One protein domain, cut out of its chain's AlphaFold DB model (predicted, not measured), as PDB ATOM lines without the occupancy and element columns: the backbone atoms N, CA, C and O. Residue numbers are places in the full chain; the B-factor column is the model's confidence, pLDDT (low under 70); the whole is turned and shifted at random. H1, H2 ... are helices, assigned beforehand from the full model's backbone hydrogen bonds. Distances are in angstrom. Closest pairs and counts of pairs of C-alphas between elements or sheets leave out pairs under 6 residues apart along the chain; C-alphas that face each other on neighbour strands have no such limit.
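What this domain is: This is residues 6 to 57 of the 63 residues of an uncharacterized protein of Calothrix sp. HK-06 (UniProt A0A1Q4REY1). Three helices fold back and forth in a flat, open zigzag, with H2 between H1 and H3. H1 and H2 make a narrow V, while H3 folds back beside H2, their lines only 8 degrees from each other and running opposite ways. The 52 printed residues, with H1, H2 and H3 in that order and no named strand, are all helix by class. The whole is only just loose, close to compact, with a radius of gyration of the C-alphas of 11.9 A, spanning 34 by 23 by 12 A.

Where its parts are: Find C-alpha 6 at (-36.302, -5.417, -44.771); H1 runs from there to residue 17, 16.2 A. H2, residues 22 to 37, covers 22.6 A. H3, residues 42 to 56, covers 21.0 A and ends at (-48.749, 11.180, -48.033).

How they stand to each other: H1 and H2 touch as a helical hairpin, opposite ways at a shallow tilt of 29 degrees; look at the closest C-alphas, Lys 12 and Ala 25, 5.4 A apart. H2 touches H1 with residues 22 to 29 alone. H2 and H3, also a helical hairpin, run opposite ways at a shallow tilt of 8 degrees and touch through residues 24 to 31 and 52 to 56 alone; their closest C-alphas, Val 24 and Ile 56, are 6.6 A apart. H1 and H3 are apart. In H1 and H2 every O i to N i+4 pair is within hydrogen-bond range; in H3, 9 of 11 are.

The domain as a whole: The C-alphas farthest apart, Lys 19 and Ser 41, are 34.7 A from each other. The printed part has no cut, and both links are tight. Check the B-factor column at residues 36 to 57, where pLDDT is under 70.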
ATOM      1  N   GLU A   6     -35.677  -5.403 -46.100       84.19
ATOM      2  CA  GLU A   6     -36.302  -5.417 -44.771       84.19
ATOM      3  C   GLU A   6     -37.046  -4.110 -44.469       84.19
ATOM      4  O   GLU A   6     -38.153  -4.141 -43.936       84.19
ATOM      5  N   VAL A   7     -36.507  -2.959 -44.893       80.81
ATOM      6  CA  VAL A   7     -37.165  -1.648 -44.735       80.81
ATOM      7  C   VAL A   7     -38.414  -1.564 -45.612       80.81
ATOM      8  O   VAL A   7     -39.459  -1.088 -45.177       80.81
ATOM      9  N   ILE A   8     -38.335  -2.080 -46.841       84.31
ATOM     10  CA  ILE A   8     -39.486  -2.170 -47.749       84.31
ATOM     11  C   ILE A   8     -40.588  -3.050 -47.145       84.31
ATOM     12  O   ILE A   8     -41.766  -2.702 -47.243       84.31
ATOM     13  N   GLN A   9     -40.219  -4.177 -46.529       83.31
ATOM     14  CA  GLN A   9     -41.172  -5.051 -45.849       83.31
ATOM     15  C   GLN A   9     -41.795  -4.377 -44.629       83.31
ATOM     16  O   GLN A   9     -43.014  -4.392 -44.525       83.31
ATOM     17  N   ALA A  10     -40.998  -3.732 -43.775       85.75
ATOM     18  CA  ALA A  10     -41.498  -3.030 -42.595       85.75
ATOM     19  C   ALA A  10     -42.529  -1.951 -42.967       85.75
ATOM     20  O   ALA A  10     -43.597  -1.890 -42.371       85.75
ATOM     21  N   ILE A  11     -42.269  -1.164 -44.018       84.06
ATOM     22  CA  ILE A  11     -43.214  -0.143 -44.503       84.06
ATOM     23  C   ILE A  11     -44.521  -0.776 -44.982       84.06
ATOM     24  O   ILE A  11     -45.598  -0.253 -44.707       84.06
ATOM     25  N   LYS A  12     -44.447  -1.894 -45.710       85.19
ATOM     26  CA  LYS A  12     -45.643  -2.596 -46.190       85.19
ATOM     27  C   LYS A  12     -46.445  -3.212 -45.047       85.19
ATOM     28  O   LYS A  12     -47.670  -3.136 -45.092       85.19
ATOM     29  N   ASP A  13     -45.773  -3.789 -44.055       86.00
ATOM     30  CA  ASP A  13     -46.421  -4.373 -42.881       86.00
ATOM     31  C   ASP A  13     -47.123  -3.287 -42.061       86.00
ATOM     32  O   ASP A  13     -48.327  -3.382 -41.854       86.00
ATOM     33  N   THR A  14     -46.443  -2.177 -41.758       85.81
ATOM     34  CA  THR A  14     -47.044  -1.051 -41.023       85.81
ATOM     35  C   THR A  14     -48.225  -0.425 -41.769       85.81
ATOM     36  O   THR A  14     -49.262  -0.160 -41.171       85.81
ATOM     37  N   VAL A  15     -48.124  -0.222 -43.088       86.12
ATOM     38  CA  VAL A  15     -49.249   0.296 -43.897       86.12
ATOM     39  C   VAL A  15     -50.432  -0.674 -43.876       86.12
ATOM     40  O   VAL A  15     -51.583  -0.242 -43.810       86.12
ATOM     41  N   ARG A  16     -50.168  -1.984 -43.887       82.19
ATOM     42  CA  ARG A  16     -51.204  -3.014 -43.791       82.19
ATOM     43  C   ARG A  16     -51.837  -3.076 -42.397       82.19
ATOM     44  O   ARG A  16     -53.054  -3.238 -42.312       82.19
ATOM     45  N   GLU A  17     -51.046  -2.945 -41.334       86.12
ATOM     46  CA  GLU A  17     -51.517  -2.884 -39.942       86.12
ATOM     47  C   GLU A  17     -52.427  -1.672 -39.710       86.12
ATOM     48  O   GLU A  17     -53.504  -1.807 -39.130       86.12
ATOM     49  N   GLU A  18     -52.064  -0.523 -40.278       82.44
ATOM     50  CA  GLU A  18     -52.834   0.726 -40.215       82.44
ATOM     51  C   GLU A  18     -54.039   0.748 -41.182       82.44
ATOM     52  O   GLU A  18     -54.722   1.766 -41.303       82.44
ATOM     53  N   LYS A  19     -54.314  -0.359 -41.896       83.19
ATOM     54  CA  LYS A  19     -55.354  -0.479 -42.943       83.19
ATOM     55  C   LYS A  19     -55.265   0.594 -44.037       83.19
ATOM     56  O   LYS A  19     -56.258   0.918 -44.686       83.19
ATOM     57  N   GLN A  20     -54.072   1.128 -44.258       78.56
ATOM     58  CA  GLN A  20     -53.804   2.121 -45.282       78.56
ATOM     59  C   GLN A  20     -53.663   1.439 -46.656       78.56
ATOM     60  O   GLN A  20     -53.270   0.270 -46.747       78.56
ATOM     61  N   PRO A  21     -53.971   2.140 -47.759       81.25
ATOM     62  CA  PRO A  21     -53.859   1.556 -49.086       81.25
ATOM     63  C   PRO A  21     -52.396   1.275 -49.450       81.25
ATOM     64  O   PRO A  21     -51.503   2.069 -49.153       81.25
ATOM     65  N   GLU A  22     -52.143   0.189 -50.190       79.44
ATOM     66  CA  GLU A  22     -50.793  -0.186 -50.660       79.44
ATOM     67  C   GLU A  22     -50.111   0.923 -51.483       79.44
ATOM     68  O   GLU A  22     -48.884   0.997 -51.569       79.44
ATOM     69  N   THR A  23     -50.900   1.835 -52.054       80.31
ATOM     70  CA  THR A  23     -50.430   3.072 -52.686       80.31
ATOM     71  C   THR A  23     -49.586   3.927 -51.733       80.31
ATOM     72  O   THR A  23     -48.594   4.510 -52.169       80.31
ATOM     73  N   VAL A  24     -49.926   3.973 -50.441       80.25
ATOM     74  CA  VAL A  24     -49.168   4.691 -49.403       80.25
ATOM     75  C   VAL A  24     -47.821   4.017 -49.166       80.25
ATOM     76  O   VAL A  24     -46.796   4.697 -49.187       80.25
ATOM     77  N   ALA A  25     -47.790   2.683 -49.051       82.50
ATOM     78  CA  ALA A  25     -46.535   1.937 -48.934       82.50
ATOM     79  C   ALA A  25     -45.626   2.177 -50.144       82.50
ATOM     80  O   ALA A  25     -44.444   2.474 -49.987       82.50
ATOM     81  N   ASN A  26     -46.178   2.115 -51.358       82.81
ATOM     82  CA  ASN A  26     -45.416   2.362 -52.582       82.81
ATOM     83  C   ASN A  26     -44.890   3.806 -52.664       82.81
ATOM     84  O   ASN A  26     -43.751   4.001 -53.090       82.81
ATOM     85  N   ARG A  27     -45.663   4.805 -52.212       82.50
ATOM     86  CA  ARG A  27     -45.206   6.205 -52.119       82.50
ATOM     87  C   ARG A  27     -44.092   6.383 -51.090       82.50
ATOM     88  O   ARG A  27     -43.109   7.049 -51.394       82.50
ATOM     89  N   LEU A  28     -44.206   5.759 -49.918       80.88
ATOM     90  CA  LEU A  28     -43.167   5.781 -48.883       80.88
ATOM     91  C   LEU A  28     -41.864   5.138 -49.379       80.88
ATOM     92  O   LEU A  28     -40.792   5.718 -49.231       80.88
ATOM     93  N   ILE A  29     -41.952   3.978 -50.034       84.06
ATOM     94  CA  ILE A  29     -40.786   3.291 -50.609       84.06
ATOM     95  C   ILE A  29     -40.140   4.140 -51.711       84.06
ATOM     96  O   ILE A  29     -38.914   4.251 -51.759       84.06
ATOM     97  N   ALA A  30     -40.944   4.740 -52.594       81.62
ATOM     98  CA  ALA A  30     -40.444   5.635 -53.635       81.62
ATOM     99  C   ALA A  30     -39.743   6.862 -53.032       81.62
ATOM    100  O   ALA A  30     -38.636   7.191 -53.450       81.62
ATOM    101  N   TRP A  31     -40.324   7.460 -51.990       78.88
ATOM    102  CA  TRP A  31     -39.732   8.585 -51.273       78.88
ATOM    103  C   TRP A  31     -38.384   8.246 -50.640       78.88
ATOM    104  O   TRP A  31     -37.414   8.968 -50.863       78.88
ATOM    105  N   LEU A  32     -38.282   7.138 -49.898       78.50
ATOM    106  CA  LEU A  32     -36.999   6.735 -49.319       78.50
ATOM    107  C   LEU A  32     -35.966   6.419 -50.417       78.50
ATOM    108  O   LEU A  32     -34.783   6.694 -50.229       78.50
ATOM    109  N   ARG A  33     -36.385   5.871 -51.574       78.50
ATOM    110  CA  ARG A  33     -35.483   5.615 -52.717       78.50
ATOM    111  C   ARG A  33     -34.936   6.909 -53.290       78.50
ATOM    112  O   ARG A  33     -33.750   6.971 -53.612       78.50
ATOM    113  N   GLU A  34     -35.790   7.913 -53.432       74.31
ATOM    114  CA  GLU A  34     -35.387   9.229 -53.914       74.31
ATOM    115  C   GLU A  34     -34.509   9.945 -52.891       74.31
ATOM    116  O   GLU A  34     -33.468  10.472 -53.273       74.31
ATOM    117  N   MET A  35     -34.832   9.871 -51.596       71.44
ATOM    118  CA  MET A  35     -34.010  10.447 -50.529       71.44
ATOM    119  C   MET A  35     -32.621   9.790 -50.460       71.44
ATOM    120  O   MET A  35     -31.619  10.490 -50.381       71.44
ATOM    121  N   CYS A  36     -32.525   8.459 -50.559       67.81
ATOM    122  CA  CYS A  36     -31.239   7.747 -50.567       67.81
ATOM    123  C   CYS A  36     -30.402   7.965 -51.840       67.81
ATOM    124  O   CYS A  36     -29.212   7.642 -51.845       67.81
ATOM    125  N   ASN A  37     -31.006   8.417 -52.943       65.62
ATOM    126  CA  ASN A  37     -30.288   8.751 -54.181       65.62
ATOM    127  C   ASN A  37     -30.017  10.248 -54.330       65.62
ATOM    128  O   ASN A  37     -29.165  10.637 -55.126       65.62
ATOM    129  N   SER A  38     -30.717  11.078 -53.569       58.12
ATOM    130  CA  SER A  38     -30.564  12.517 -53.605       58.12
ATOM    131  C   SER A  38     -29.401  12.933 -52.714       58.12
ATOM    132  O   SER A  38     -29.527  13.005 -51.498       58.12
ATOM    133  N   SER A  39     -28.264  13.277 -53.320       54.50
ATOM    134  CA  SER A  39     -27.251  14.144 -52.690       54.50
ATOM    135  C   SER A  39     -27.739  15.598 -52.637       54.50
ATOM    136  O   SER A  39     -27.009  16.516 -53.007       54.50
ATOM    137  N   LEU A  40     -29.002  15.808 -52.267       54.53
ATOM    138  CA  LEU A  40     -29.590  17.134 -52.197       54.53
ATOM    139  C   LEU A  40     -29.033  17.837 -50.955       54.53
ATOM    140  O   LEU A  40     -28.960  17.268 -49.865       54.53
ATOM    141  N   SER A  41     -28.610  19.086 -51.129       55.47
ATOM    142  CA  SER A  41     -28.193  19.941 -50.021       55.47
ATOM    143  C   SER A  41     -29.326  20.065 -48.992       55.47
ATOM    144  O   SER A  41     -30.504  20.044 -49.348       55.47
ATOM    145  N   LEU A  42     -28.971  20.215 -47.712       56.19
ATOM    146  CA  LEU A  42     -29.889  20.266 -46.557       56.19
ATOM    147  C   LEU A  42     -31.119  21.188 -46.736       56.19
ATOM    148  O   LEU A  42     -32.179  20.913 -46.170       56.19
ATOM    149  N   GLU A  43     -31.009  22.253 -47.531       57.72
ATOM    150  CA  GLU A  43     -32.119  23.166 -47.844       57.72
ATOM    151  C   GLU A  43     -33.157  22.563 -48.806       57.72
ATOM    152  O   GLU A  43     -34.358  22.666 -48.552       57.72
ATOM    153  N   GLU A  44     -32.730  21.857 -49.857       57.09
ATOM    154  CA  GLU A  44     -33.651  21.213 -50.806       57.09
ATOM    155  C   GLU A  44     -34.362  20.004 -50.179       57.09
ATOM    156  O   GLU A  44     -35.518  19.716 -50.500       57.09
ATOM    157  N   HIS A  45     -33.727  19.365 -49.190       59.56
ATOM    158  CA  HIS A  45     -34.348  18.317 -48.375       59.56
ATOM    159  C   HIS A  45     -35.611  18.798 -47.648       59.56
ATOM    160  O   HIS A  45     -36.587  18.053 -47.569       59.56
ATOM    161  N   SER A  46     -35.625  20.029 -47.129       59.62
ATOM    162  CA  SER A  46     -36.755  20.524 -46.327       59.62
ATOM    163  C   SER A  46     -38.002  20.774 -47.180       59.62
ATOM    164  O   SER A  46     -39.101  20.363 -46.809       59.62
ATOM    165  N   VAL A  47     -37.828  21.366 -48.366       63.25
ATOM    166  CA  VAL A  47     -38.923  21.612 -49.323       63.25
ATOM    167  C   VAL A  47     -39.474  20.295 -49.879       63.25
ATOM    168  O   VAL A  47     -40.689  20.119 -50.029       63.25
ATOM    169  N   TYR A  48     -38.589  19.330 -50.134       63.62
ATOM    170  CA  TYR A  48     -38.968  18.026 -50.662       63.62
ATOM    171  C   TYR A  48     -39.719  17.170 -49.623       63.62
ATOM    172  O   TYR A  48     -40.756  16.580 -49.936       63.62
ATOM    173  N   ILE A  49     -39.273  17.169 -48.358       65.56
ATOM    174  CA  ILE A  49     -39.980  16.506 -47.248       65.56
ATOM    175  C   ILE A  49     -41.380  17.096 -47.057       65.56
ATOM    176  O   ILE A  49     -42.331  16.339 -46.865       65.56
ATOM    177  N   GLU A  50     -41.542  18.419 -47.131       66.81
ATOM    178  CA  GLU A  50     -42.859  19.045 -46.972       66.81
ATOM    179  C   GLU A  50     -43.818  18.672 -48.116       66.81
ATOM    180  O   GLU A  50     -44.998  18.394 -47.884       66.81
ATOM    181  N   THR A  51     -43.299  18.588 -49.343       67.81
ATOM    182  CA  THR A  51     -44.062  18.173 -50.531       67.81
ATOM    183  C   THR A  51     -44.529  16.726 -50.415       67.81
ATOM    184  O   THR A  51     -45.692  16.412 -50.670       67.81
ATOM    185  N   VAL A  52     -43.646  15.839 -49.963       65.69
ATOM    186  CA  VAL A  52     -43.978  14.425 -49.778       65.69
ATOM    187  C   VAL A  52     -44.921  14.234 -48.594       65.69
ATOM    188  O   VAL A  52     -45.877  13.470 -48.701       65.69
ATOM    189  N   ARG A  53     -44.740  14.984 -47.502       66.94
ATOM    190  CA  ARG A  53     -45.688  15.008 -46.382       66.94
ATOM    191  C   ARG A  53     -47.086  15.397 -46.862       66.94
ATOM    192  O   ARG A  53     -48.040  14.707 -46.527       66.94
ATOM    193  N   LYS A  54     -47.206  16.428 -47.705       65.88
ATOM    194  CA  LYS A  54     -48.477  16.814 -48.344       65.88
ATOM    195  C   LYS A  54     -49.037  15.733 -49.278       65.88
ATOM    196  O   LYS A  54     -50.248  15.599 -49.369       65.88
ATOM    197  N   ALA A  55     -48.189  14.949 -49.947       63.69
ATOM    198  CA  ALA A  55     -48.616  13.864 -50.838       63.69
ATOM    199  C   ALA A  55     -48.986  12.553 -50.108       63.69
ATOM    200  O   ALA A  55     -49.708  11.721 -50.668       63.69
ATOM    201  N   ILE A  56     -48.459  12.337 -48.898       62.03
ATOM    202  CA  ILE A  56     -48.749  11.180 -48.033       62.03
ATOM    203  C   ILE A  56     -49.932  11.460 -47.110       62.03
ATOM    204  O   ILE A  56     -50.640  10.517 -46.766       62.03
ATOM    205  N   ILE A  57     -50.185  12.726 -46.752       64.12
ATOM    206  CA  ILE A  57     -51.488  13.151 -46.233       64.12
ATOM    207  C   ILE A  57     -52.488  12.946 -47.376       64.12
ATOM    208  O   ILE A  57     -52.780  13.833 -48.174       64.12
TER     209      ILE A  57